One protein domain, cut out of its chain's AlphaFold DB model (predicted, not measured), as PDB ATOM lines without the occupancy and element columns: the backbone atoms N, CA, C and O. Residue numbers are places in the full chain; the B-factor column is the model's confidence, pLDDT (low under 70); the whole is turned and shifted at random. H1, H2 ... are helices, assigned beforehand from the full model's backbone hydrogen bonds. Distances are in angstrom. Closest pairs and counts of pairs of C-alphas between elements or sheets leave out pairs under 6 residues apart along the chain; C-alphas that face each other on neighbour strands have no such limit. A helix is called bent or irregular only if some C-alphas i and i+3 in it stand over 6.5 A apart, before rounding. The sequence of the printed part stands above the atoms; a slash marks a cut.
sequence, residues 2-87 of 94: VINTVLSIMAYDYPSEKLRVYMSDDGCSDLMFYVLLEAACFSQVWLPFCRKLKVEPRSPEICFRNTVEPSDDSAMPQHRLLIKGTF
ATOM      1  N   VAL A   2      58.098   8.760  12.050       89.12
ATOM      2  CA  VAL A   2      56.990   8.992  13.014       89.12
ATOM      3  C   VAL A   2      55.680   9.392  12.324       89.12
ATOM      4  O   VAL A   2      54.634   8.789  12.569       89.12
ATOM      5  N   ILE A   3      55.746  10.355  11.402       91.69
ATOM      6  CA  ILE A   3      54.572  10.852  10.671       91.69
ATOM      7  C   ILE A   3      53.921   9.773   9.807       91.69
ATOM      8  O   ILE A   3      52.695   9.682   9.763       91.69
ATOM      9  N   ASN A   4      54.720   8.896   9.192       91.75
ATOM     10  CA  ASN A   4      54.206   7.768   8.415       91.75
ATOM     11  C   ASN A   4      53.325   6.848   9.268       91.75
ATOM     12  O   ASN A   4      52.245   6.446   8.834       91.75
ATOM     13  N   THR A   5      53.741   6.569  10.503       93.62
ATOM     14  CA  THR A   5      52.953   5.768  11.446       93.62
ATOM     15  C   THR A   5      51.678   6.487  11.874       93.62
ATOM     16  O   THR A   5      50.604   5.890  11.812       93.62
ATOM     17  N   VAL A   6      51.765   7.766  12.254       94.88
ATOM     18  CA  VAL A   6      50.593   8.564  12.658       94.88
ATOM     19  C   VAL A   6      49.556   8.608  11.535       94.88
ATOM     20  O   VAL A   6      48.392   8.282  11.762       94.88
ATOM     21  N   LEU A   7      49.968   8.930  10.307       94.25
ATOM     22  CA  LEU A   7      49.075   8.988   9.147       94.25
ATOM     23  C   LEU A   7      48.504   7.615   8.779       94.25
ATOM     24  O   LEU A   7      47.327   7.524   8.435       94.25
ATOM     25  N   SER A   8      49.300   6.549   8.893       94.38
ATOM     26  CA  SER A   8      48.839   5.176   8.664       94.38
ATOM     27  C   SER A   8      47.739   4.772   9.653       94.38
ATOM     28  O   SER A   8      46.703   4.248   9.239       94.38
ATOM     29  N   ILE A   9      47.915   5.077  10.947       94.88
ATOM     30  CA  ILE A   9      46.905   4.818  11.985       94.88
ATOM     31  C   ILE A   9      45.662   5.682  11.755       94.88
ATOM     32  O   ILE A   9      44.549   5.173  11.807       94.88
ATOM     33  N   MET A  10      45.822   6.970  11.448       95.19
ATOM     34  CA  MET A  10      44.696   7.877  11.176       95.19
ATOM     35  C   MET A  10      43.873   7.455   9.945       95.19
ATOM     36  O   MET A  10      42.673   7.736   9.864       95.19
ATOM     37  N   ALA A  11      44.506   6.778   8.984       94.62
ATOM     38  CA  ALA A  11      43.868   6.236   7.786       94.62
ATOM     39  C   ALA A  11      43.228   4.855   8.006       94.62
ATOM     40  O   ALA A  11      42.626   4.317   7.072       94.62
ATOM     41  N   TYR A  12      43.369   4.272   9.199       93.06
ATOM     42  CA  TYR A  12      42.809   2.968   9.528       93.06
ATOM     43  C   TYR A  12      41.286   2.955   9.342       93.06
ATOM     44  O   TYR A  12      40.606   3.961   9.567       93.06
ATOM     45  N   ASP A  13      40.755   1.812   8.904       91.38
ATOM     46  CA  ASP A  13      39.325   1.641   8.638       91.38
ATOM     47  C   ASP A  13      38.560   1.431   9.952       91.38
ATOM     48  O   ASP A  13      38.182   0.324  10.333       91.38
ATOM     49  N   TYR A  14      38.415   2.523  10.701       92.50
ATOM     50  CA  TYR A  14      37.713   2.569  11.973       92.50
ATOM     51  C   TYR A  14      36.831   3.818  12.039       92.50
ATOM     52  O   TYR A  14      37.194   4.850  11.462       92.50
ATOM     53  N   PRO A  15      35.685   3.770  12.744       93.12
ATOM     54  CA  PRO A  15      34.815   4.929  12.856       93.12
ATOM     55  C   PRO A  15      35.565   6.138  13.428       93.12
ATOM     56  O   PRO A  15      36.182   6.063  14.497       93.12
ATOM     57  N   SER A  16      35.534   7.257  12.702       88.81
ATOM     58  CA  SER A  16      36.336   8.449  13.005       88.81
ATOM     59  C   SER A  16      36.012   9.069  14.362       88.81
ATOM     60  O   SER A  16      36.875   9.659  14.995       88.81
ATOM     61  N   GLU A  17      34.779   8.908  14.836       93.00
ATOM     62  CA  GLU A  17      34.327   9.383  16.141       93.00
ATOM     63  C   GLU A  17      34.887   8.558  17.312       93.00
ATOM     64  O   GLU A  17      34.858   8.997  18.465       93.00
ATOM     65  N   LYS A  18      35.425   7.367  17.017       95.50
ATOM     66  CA  LYS A  18      36.006   6.442  17.995       95.50
ATOM     67  C   LYS A  18      37.530   6.372  17.915       95.50
ATOM     68  O   LYS A  18      38.157   6.005  18.905       95.50
ATOM     69  N   LEU A  19      38.127   6.728  16.776       93.81
ATOM     70  CA  LEU A  19      39.577   6.764  16.616       93.81
ATOM     71  C   LEU A  19      40.146   8.080  17.156       93.81
ATOM     72  O   LEU A  19      39.791   9.162  16.696       93.81
ATOM     73  N   ARG A  20      41.068   7.988  18.114       93.94
ATOM     74  CA  ARG A  20      41.868   9.122  18.592       93.94
ATOM     75  C   ARG A  20      43.315   8.675  18.693       93.94
ATOM     76  O   ARG A  20      43.585   7.620  19.260       93.94
ATOM     77  N   VAL A  21      44.222   9.472  18.144       93.38
ATOM     78  CA  VAL A  21      45.660   9.208  18.182       93.38
ATOM     79  C   VAL A  21      46.297  10.219  19.120       93.38
ATOM     80  O   VAL A  21      46.096  11.421  18.966       93.38
ATOM     81  N   TYR A  22      47.041   9.718  20.100       94.25
ATOM     82  CA  TYR A  22      47.818  10.523  21.033       94.25
ATOM     83  C   TYR A  22      49.294  10.248  20.782       94.25
ATOM     84  O   TYR A  22      49.687   9.095  20.596       94.25
ATOM     85  N   MET A  23      50.101  11.302  20.781       91.38
ATOM     86  CA  MET A  23      51.544  11.218  20.622       91.38
ATOM     87  C   MET A  23      52.207  11.946  21.786       91.38
ATOM     88  O   MET A  23      51.825  13.069  22.107       91.38
ATOM     89  N   SER A  24      53.177  11.286  22.412       92.88
ATOM     90  CA  SER A  24      54.042  11.871  23.436       92.88
ATOM     91  C   SER A  24      55.415  12.101  22.820       92.88
ATOM     92  O   SER A  24      55.942  11.195  22.174       92.88
ATOM     93  N   ASP A  25      55.971  13.294  23.007       91.31
ATOM     94  CA  ASP A  25      57.336  13.639  22.612       91.31
ATOM     95  C   ASP A  25      58.107  14.115  23.846       91.31
ATOM     96  O   ASP A  25      57.860  15.206  24.359       91.31
ATOM     97  N   ASP A  26      59.041  13.291  24.316       93.31
ATOM     98  CA  ASP A  26      59.878  13.604  25.480       93.31
ATOM     99  C   ASP A  26      61.009  14.585  25.129       93.31
ATOM    100  O   ASP A  26      61.604  15.199  26.015       93.31
ATOM    101  N   GLY A  27      61.313  14.741  23.835       88.75
ATOM    102  CA  GLY A  27      62.363  15.630  23.344       88.75
ATOM    103  C   GLY A  27      61.936  17.091  23.230       88.75
ATOM    104  O   GLY A  27      62.806  17.944  23.076       88.75
ATOM    105  N   CYS A  28      60.625  17.370  23.305       88.06
ATOM    106  CA  CYS A  28      60.021  18.695  23.129       88.06
ATOM    107  C   CYS A  28      60.637  19.459  21.942       88.06
ATOM    108  O   CYS A  28      61.084  20.599  22.063       88.06
ATOM    109  N   SER A  29      60.732  18.788  20.792       89.12
ATOM    110  CA  SER A  29      61.402  19.352  19.624       89.12
ATOM    111  C   SER A  29      60.455  20.262  18.848       89.12
ATOM    112  O   SER A  29      59.444  19.796  18.316       89.12
ATOM    113  N   ASP A  30      60.818  21.538  18.691       91.19
ATOM    114  CA  ASP A  30      60.083  22.483  17.834       91.19
ATOM    115  C   ASP A  30      59.906  21.931  16.413       91.19
ATOM    116  O   ASP A  30      58.858  22.094  15.787       91.19
ATOM    117  N   LEU A  31      60.915  21.214  15.912       89.44
ATOM    118  CA  LEU A  31      60.864  20.591  14.596       89.44
ATOM    119  C   LEU A  31      59.751  19.538  14.519       89.44
ATOM    120  O   LEU A  31      59.006  19.521  13.543       89.44
ATOM    121  N   MET A  32      59.591  18.706  15.555       90.38
ATOM    122  CA  MET A  32      58.514  17.712  15.608       90.38
ATOM    123  C   MET A  32      57.138  18.386  15.643       90.38
ATOM    124  O   MET A  32      56.207  17.914  14.990       90.38
ATOM    125  N   PHE A  33      57.011  19.517  16.343       90.06
ATOM    126  CA  PHE A  33      55.778  20.302  16.359       90.06
ATOM    127  C   PHE A  33      55.387  20.799  14.957       90.06
ATOM    128  O   PHE A  33      54.261  20.553  14.519       90.06
ATOM    129  N   TYR A  34      56.305  21.434  14.218       91.38
ATOM    130  CA  TYR A  34      56.019  21.904  12.853       91.38
ATOM    131  C   TYR A  34      55.757  20.754  11.876       91.38
ATOM    132  O   TYR A  34      54.869  20.844  11.032       91.38
ATOM    133  N   VAL A  35      56.480  19.646  12.023       90.19
ATOM    134  CA  VAL A  35      56.289  18.434  11.215       90.19
ATOM    135  C   VAL A  35      54.908  17.812  11.457       90.19
ATOM    136  O   VAL A  35      54.235  17.425  10.502       90.19
ATOM    137  N   LEU A  36      54.430  17.775  12.706       90.81
ATOM    138  CA  LEU A  36      53.066  17.344  13.035       90.81
ATOM    139  C   LEU A  36      52.001  18.316  12.520       90.81
ATOM    140  O   LEU A  36      50.944  17.868  12.072       90.81
ATOM    141  N   LEU A  37      52.266  19.624  12.562       92.12
ATOM    142  CA  LEU A  37      51.368  20.641  12.014       92.12
ATOM    143  C   LEU A  37      51.185  20.455  10.501       92.12
ATOM    144  O   LEU A  37      50.052  20.409  10.019       92.12
ATOM    145  N   GLU A  38      52.280  20.266   9.767       91.06
ATOM    146  CA  GLU A  38      52.231  20.009   8.326       91.06
ATOM    147  C   GLU A  38      51.558  18.663   8.018       91.06
ATOM    148  O   GLU A  38      50.703  18.563   7.135       91.06
ATOM    149  N   ALA A  39      51.849  17.625   8.810       91.69
ATOM    150  CA  ALA A  39      51.187  16.330   8.683       91.69
ATOM    151  C   ALA A  39      49.669  16.426   8.910       91.69
ATOM    152  O   ALA A  39      48.900  15.743   8.229       91.69
ATOM    153  N   ALA A  40      49.217  17.282   9.831       92.88
ATOM    154  CA  ALA A  40      47.799  17.532  10.060       92.88
ATOM    155  C   ALA A  40      47.138  18.182   8.835       92.88
ATOM    156  O   ALA A  40      46.055  17.741   8.435       92.88
ATOM    157  N   CYS A  41      47.794  19.151   8.189       92.50
ATOM    158  CA  CYS A  41      47.341  19.724   6.918       92.50
ATOM    159  C   CYS A  41      47.262  18.654   5.819       92.50
ATOM    160  O   CYS A  41      46.209  18.466   5.208       92.50
ATOM    161  N   PHE A  42      48.332  17.879   5.631       91.75
ATOM    162  CA  PHE A  42      48.384  16.803   4.638       91.75
ATOM    163  C   PHE A  42      47.317  15.720   4.868       91.75
ATOM    164  O   PHE A  42      46.728  15.202   3.913       91.75
ATOM    165  N   SER A  43      47.001  15.403   6.129       92.88
ATOM    166  CA  SER A  43      46.000  14.388   6.481       92.88
ATOM    167  C   SER A  43      44.621  14.668   5.869       92.88
ATOM    168  O   SER A  43      43.898  13.735   5.513       92.88
ATOM    169  N   GLN A  44      44.272  15.938   5.650       92.25
ATOM    170  CA  GLN A  44      42.997  16.323   5.044       92.25
ATOM    171  C   GLN A  44      42.851  15.806   3.609       92.25
ATOM    172  O   GLN A  44      41.737  15.523   3.170       92.25
ATOM    173  N   VAL A  45      43.965  15.638   2.891       92.19
ATOM    174  CA  VAL A  45      43.995  15.080   1.533       92.19
ATOM    175  C   VAL A  45      44.260  13.573   1.573       92.19
ATOM    176  O   VAL A  45      43.592  12.803   0.881       92.19
ATOM    177  N   TRP A  46      45.187  13.133   2.429       92.19
ATOM    178  CA  TRP A  46      45.604  11.733   2.525       92.19
ATOM    179  C   TRP A  46      44.510  10.793   3.032       92.19
ATOM    180  O   TRP A  46      44.259   9.754   2.422       92.19
ATOM    181  N   LEU A  47      43.819  11.141   4.123       93.12
ATOM    182  CA  LEU A  47      42.851  10.229   4.745       93.12
ATOM    183  C   LEU A  47      41.656   9.930   3.821       93.12
ATOM    184  O   LEU A  47      41.311   8.752   3.667       93.12
ATOM    185  N   PRO A  48      41.030  10.924   3.154       91.81
ATOM    186  CA  PRO A  48      39.987  10.642   2.172       91.81
ATOM    187  C   PRO A  48      40.504   9.845   0.973       91.81
ATOM    188  O   PRO A  48      39.778   8.982   0.479       91.81
ATOM    189  N   PHE A  49      41.735  10.100   0.517       90.25
ATOM    190  CA  PHE A  49      42.374   9.338  -0.558       90.25
ATOM    191  C   PHE A  49      42.516   7.856  -0.184       90.25
ATOM    192  O   PHE A  49      42.029   6.995  -0.921       90.25
ATOM    193  N   CYS A  50      43.071   7.551   0.994       91.25
ATOM    194  CA  CYS A  50      43.205   6.179   1.486       91.25
ATOM    195  C   CYS A  50      41.861   5.460   1.588       91.25
ATOM    196  O   CYS A  50      41.753   4.312   1.163       91.25
ATOM    197  N   ARG A  51      40.832   6.130   2.126       88.94
ATOM    198  CA  ARG A  51      39.499   5.537   2.313       88.94
ATOM    199  C   ARG A  51      38.781   5.287   0.990       88.94
ATOM    200  O   ARG A  51      38.252   4.200   0.786       88.94
ATOM    201  N   LYS A  52      38.778   6.268   0.080       88.94
ATOM    202  CA  LYS A  52      38.096   6.156  -1.222       88.94
ATOM    203  C   LYS A  52      38.701   5.063  -2.093       88.94
ATOM    204  O   LYS A  52      37.970   4.356  -2.775       88.94
ATOM    205  N   LEU A  53      40.024   4.935  -2.058       87.31
ATOM    206  CA  LEU A  53      40.768   4.051  -2.953       87.31
ATOM    207  C   LEU A  53      41.247   2.772  -2.269       87.31
ATOM    208  O   LEU A  53      41.988   2.008  -2.879       87.31
ATOM    209  N   LYS A  54      40.835   2.550  -1.012       88.31
ATOM    210  CA  LYS A  54      41.209   1.394  -0.183       88.31
ATOM    211  C   LYS A  54      42.711   1.091  -0.260       88.31
ATOM    212  O   LYS A  54      43.120  -0.038  -0.508       88.31
ATOM    213  N   VAL A  55      43.520   2.138  -0.103       87.81
ATOM    214  CA  VAL A  55      44.977   2.076  -0.282       87.81
ATOM    215  C   VAL A  55      45.606   1.184   0.782       87.81
ATOM    216  O   VAL A  55      45.399   1.403   1.974       87.81
ATOM    217  N   GLU A  56      46.432   0.240   0.337       87.38
ATOM    218  CA  GLU A  56      47.279  -0.592   1.186       87.38
ATOM    219  C   GLU A  56      48.686  -0.682   0.578       87.38
ATOM    220  O   GLU A  56      48.808  -0.949  -0.620       87.38
ATOM    221  N   PRO A  57      49.757  -0.486   1.366       88.19
ATOM    222  CA  PRO A  57      49.760  -0.076   2.773       88.19
ATOM    223  C   PRO A  57      49.419   1.416   2.958       88.19
ATOM    224  O   PRO A  57      49.757   2.249   2.125       88.19
ATOM    225  N   ARG A  58      48.787   1.769   4.087       91.00
ATOM    226  CA  ARG A  58      48.349   3.150   4.418       91.00
ATOM    227  C   ARG A  58      49.460   4.110   4.856       91.00
ATOM    228  O   ARG A  58      49.196   5.291   5.073       91.00
ATOM    229  N   SER A  59      50.684   3.616   5.014       90.38
ATOM    230  CA  SER A  59      51.854   4.467   5.230       90.38
ATOM    231  C   SER A  59      52.172   5.208   3.926       90.38
ATOM    232  O   SER A  59      52.405   4.526   2.925       90.38
ATOM    233  N   PRO A  60      52.194   6.554   3.904       89.00
ATOM    234  CA  PRO A  60      52.476   7.313   2.687       89.00
ATOM    235  C   PRO A  60      53.812   6.925   2.042       89.00
ATOM    236  O   PRO A  60      53.841   6.583   0.862       89.00
ATOM    237  N   GLU A  61      54.895   6.876   2.825       87.31
ATOM    238  CA  GLU A  61      56.235   6.503   2.344       87.31
ATOM    239  C   GLU A  61      56.231   5.136   1.644       87.31
ATOM    240  O   GLU A  61      56.724   4.987   0.526       87.31
ATOM    241  N   ILE A  62      55.605   4.131   2.264       85.44
ATOM    242  CA  ILE A  62      55.562   2.777   1.700       85.44
ATOM    243  C   ILE A  62      54.626   2.727   0.484       85.44
ATOM    244  O   ILE A  62      54.966   2.110  -0.527       85.44
ATOM    245  N   CYS A  63      53.475   3.403   0.543       85.31
ATOM    246  CA  CYS A  63      52.542   3.511  -0.579       85.31
ATOM    247  C   CYS A  63      53.214   4.120  -1.814       85.31
ATOM    248  O   CYS A  63      52.930   3.706  -2.937       85.31
ATOM    249  N   PHE A  64      54.096   5.103  -1.630       82.88
ATOM    250  CA  PHE A  64      54.797   5.762  -2.727       82.88
ATOM    251  C   PHE A  64      56.010   4.994  -3.239       82.88
ATOM    252  O   PHE A  64      56.366   5.186  -4.406       82.88
ATOM    253  N   ARG A  65      56.599   4.130  -2.402       78.88
ATOM    254  CA  ARG A  65      57.736   3.264  -2.735       78.88
ATOM    255  C   ARG A  65      57.331   1.962  -3.431       78.88
ATOM    256  O   ARG A  65      58.048   1.510  -4.314       78.88
ATOM    257  N   ASN A  66      56.191   1.374  -3.066       66.12
ATOM    258  CA  ASN A  66      55.758   0.051  -3.539       66.12
ATOM    259  C   ASN A  66      55.021   0.054  -4.890       66.12
ATOM    260  O   ASN A  66      54.413  -0.951  -5.256       66.12
ATOM    261  N   THR A  67      55.023   1.149  -5.649       58.72
ATOM    262  CA  THR A  67      54.273   1.196  -6.910       58.72
ATOM    263  C   THR A  67      54.982   0.430  -8.027       58.72
ATOM    264  O   THR A  67      55.816   0.994  -8.732       58.72
ATOM    265  N   VAL A  68      54.589  -0.835  -8.193       50.88
ATOM    266  CA  VAL A  68      54.676  -1.627  -9.426       50.88
ATOM    267  C   VAL A  68      53.234  -1.967  -9.838       50.88
ATOM    268  O   VAL A  68      52.465  -2.504  -9.044       50.88
ATOM    269  N   GLU A  69      52.907  -1.577 -11.068       48.50
ATOM    270  CA  GLU A  69      51.673  -1.709 -11.860       48.50
ATOM    271  C   GLU A  69      50.415  -0.861 -11.530       48.50
ATOM    272  O   GLU A  69      49.813  -0.973 -10.457       48.50
ATOM    273  N   PRO A  70      49.956  -0.022 -12.489       49.53
ATOM    274  CA  PRO A  70      48.680   0.674 -12.417       49.53
ATOM    275  C   PRO A  70      47.526  -0.283 -12.751       49.53
ATOM    276  O   PRO A  70      47.492  -0.890 -13.816       49.53
ATOM    277  N   SER A  71      46.535  -0.374 -11.863       51.31
ATOM    278  CA  SER A  71      45.197  -0.828 -12.245       51.31
ATOM    279  C   SER A  71      44.499   0.281 -13.044       51.31
ATOM    280  O   SER A  71      44.621   1.453 -12.689       51.31
ATOM    281  N   ASP A  72      43.787  -0.120 -14.096       50.84
ATOM    282  CA  ASP A  72      43.321   0.607 -15.297       50.84
ATOM    283  C   ASP A  72      42.353   1.809 -15.098       50.84
ATOM    284  O   ASP A  72      41.524   2.108 -15.952       50.84
ATOM    285  N   ASP A  73      42.441   2.539 -13.982       55.44
ATOM    286  CA  ASP A  73      41.651   3.751 -13.736       55.44
ATOM    287  C   ASP A  73      42.462   5.013 -14.072       55.44
ATOM    288  O   ASP A  73      43.303   5.484 -13.300       55.44
ATOM    289  N   SER A  74      42.168   5.611 -15.228       53.78
ATOM    290  CA  SER A  74      42.857   6.783 -15.803       53.78
ATOM    291  C   SER A  74      42.871   8.051 -14.924       53.78
ATOM    292  O   SER A  74      43.672   8.955 -15.168       53.78
ATOM    293  N   ALA A  75      42.050   8.119 -13.868       55.66
ATOM    294  CA  ALA A  75      42.013   9.225 -12.902       55.66
ATOM    295  C   ALA A  75      43.013   9.075 -11.732       55.66
ATOM    296  O   ALA A  75      43.352  10.050 -11.053       55.66
ATOM    297  N   MET A  76      43.512   7.861 -11.496       59.69
ATOM    298  CA  MET A  76      44.422   7.531 -10.395       59.69
ATOM    299  C   MET A  76      45.823   8.152 -10.505       59.69
ATOM    300  O   MET A  76      46.350   8.579  -9.472       59.69
ATOM    301  N   PRO A  77      46.449   8.248 -11.697       60.72
ATOM    302  CA  PRO A  77      47.815   8.757 -11.820       60.72
ATOM    303  C   PRO A  77      47.935  10.240 -11.455       60.72
ATOM    304  O   PRO A  77      48.866  10.626 -10.751       60.72
ATOM    305  N   GLN A  78      46.973  11.068 -11.880       60.75
ATOM    306  CA  GLN A  78      47.008  12.522 -11.668       60.75
ATOM    307  C   GLN A  78      46.781  12.889 -10.199       60.75
ATOM    308  O   GLN A  78      47.550  13.658  -9.624       60.75
ATOM    309  N   HIS A  79      45.767  12.288  -9.568       66.50
ATOM    310  CA  HIS A  79      45.470  12.513  -8.153       66.50
ATOM    311  C   HIS A  79      46.641  12.062  -7.263       66.50
ATOM    312  O   HIS A  79      46.999  12.747  -6.310       66.50
ATOM    313  N   ARG A  80      47.301  10.944  -7.601       67.19
ATOM    314  CA  ARG A  80      48.491  10.466  -6.879       67.19
ATOM    315  C   ARG A  80      49.697  11.388  -7.030       67.19
ATOM    316  O   ARG A  80      50.399  11.596  -6.046       67.19
ATOM    317  N   LEU A  81      49.940  11.930  -8.225       66.31
ATOM    318  CA  LEU A  81      51.048  12.860  -8.461       66.31
ATOM    319  C   LEU A  81      50.863  14.158  -7.660       66.31
ATOM    320  O   LEU A  81      51.816  14.647  -7.060       66.31
ATOM    321  N   LEU A  82      49.625  14.655  -7.586       72.94
ATOM    322  CA  LEU A  82      49.260  15.800  -6.749       72.94
ATOM    323  C   LEU A  82      49.539  15.524  -5.267       72.94
ATOM    324  O   LEU A  82      50.205  16.328  -4.623       72.94
ATOM    325  N   ILE A  83      49.116  14.365  -4.748       72.75
ATOM    326  CA  ILE A  83      49.360  13.997  -3.344       72.75
ATOM    327  C   ILE A  83      50.855  13.824  -3.064       72.75
ATOM    328  O   ILE A  83      51.314  14.291  -2.028       72.75
ATOM    329  N   LYS A  84      51.625  13.209  -3.974       66.81
ATOM    330  CA  LYS A  84      53.089  13.136  -3.840       66.81
ATOM    331  C   LYS A  84      53.718  14.529  -3.752       66.81
ATOM    332  O   LYS A  84      54.608  14.723  -2.940       66.81
ATOM    333  N   GLY A  85      53.234  15.499  -4.530       65.75
ATOM    334  CA  GLY A  85      53.704  16.887  -4.457       65.75
ATOM    335  C   GLY A  85      53.354  17.595  -3.144       65.75
ATOM    336  O   GLY A  85      54.100  18.460  -2.703       65.75
ATOM    337  N   THR A  86      52.237  17.230  -2.507       66.56
ATOM    338  CA  THR A  86      51.844  17.743  -1.178       66.56
ATOM    339  C   THR A  86      52.563  17.019  -0.035       66.56
ATOM    340  O   THR A  86      52.703  17.566   1.053       66.56
ATOM    341  N   PHE A  87      53.023  15.787  -0.258       66.50
ATOM    342  CA  PHE A  87      53.761  15.001   0.724       66.50
ATOM    343  C   PHE A  87      55.241  15.407   0.744       66.50
ATOM    344  O   PHE A  87      56.119  14.684   0.281       66.50
TER     345      PHE A  87
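What this domain is: This is residues 2 to 87 of the 94 residues of an uncharacterized protein of Hibiscus syriacus (UniProt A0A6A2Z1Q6). A long kinked helix, H2, runs through most of the length of the model; the short helix H1 packs on it near Ala 39, and H4, running opposite to H2, meets H2 around Phe 42. The small helix H3 packs on H1, and a long loop, residues 11 to 29, swings out after H1 and comes back to the beginning of H2. Residues 26 to 31 and 67 to 75 stick out. The printed part has 86 residues with four named helices, in the order H1, H2, H3, H4, and no named strand; the class is all helix. It is only just compact, close to loose, with a radius of gyration of the C-alphas of 14.0 A, and is elongated, spanning 46 by 28 by 19 A.

Where its parts are: H1, residues 2 to 10, begins at C-alpha 2 at (56.990, 8.992, 13.014) and is 12.5 A from first to last C-alpha. H2, residues 30 to 52, is the longest helix, 33.4 A from C-alpha 30 at (60.083, 22.483, 17.834) to C-alpha 52. It has a kink of 48 degrees near residue 42; it is neither bent nor irregular, but only just: C-alphas 44 and 47 are 6.1 A apart. H3, residues 60 to 65, is 8.6 A long. H4, residues 76 to 86, is 15.6 A long and ends at C-alpha 86 at (51.844, 17.743, -1.178).

How they stand to each other: H1 and H2 touch, with Ile 3 and Ala 39 the closest C-alphas, 6.7 A apart. They run the same way at a steep tilt of 36 degrees, only just steep. H1 and H3 touch at Asn 4 and Pro 60, their closest C-alphas, 6.0 A apart, and stand about perpendicular at 73 degrees. H2 and H4 only just touch, with 3 pairs of C-alphas within 8 A, and H2 does so with residues 42 to 46 alone. Their closest C-alphas are those of Phe 42 and Thr 86, 6.8 A apart; they run opposite ways at a shallow tilt of 12 degrees. The helix packing is mostly crossed, though only just, with 1 of the 3 pairs that touch at a shallow tilt. H3 and H4 are close but not clearly touching; the closest C-alphas, those of Phe 64 and Lys 84, are 7.7 A apart. H1 and H4 are apart, and H2 and H3 only just so, at 8.2 A. In H1, H3 and H4 every O i to N i+4 pair is within hydrogen-bond range; in H2, 16 of 19 are.

The domain as a whole: The C-alphas farthest apart, those of Asp 26 and Asp 72, are 45.9 A apart. Without the stretches that stand free, 71 residues span 35 by 27 by 20 A. The printed part has no cut. The link from H1 to H2 is long, with 19 residues; the other two links are short. The mean pLDDT of the printed part is 83.2, and residues 66 to 81 and 84 to 87 are under 70.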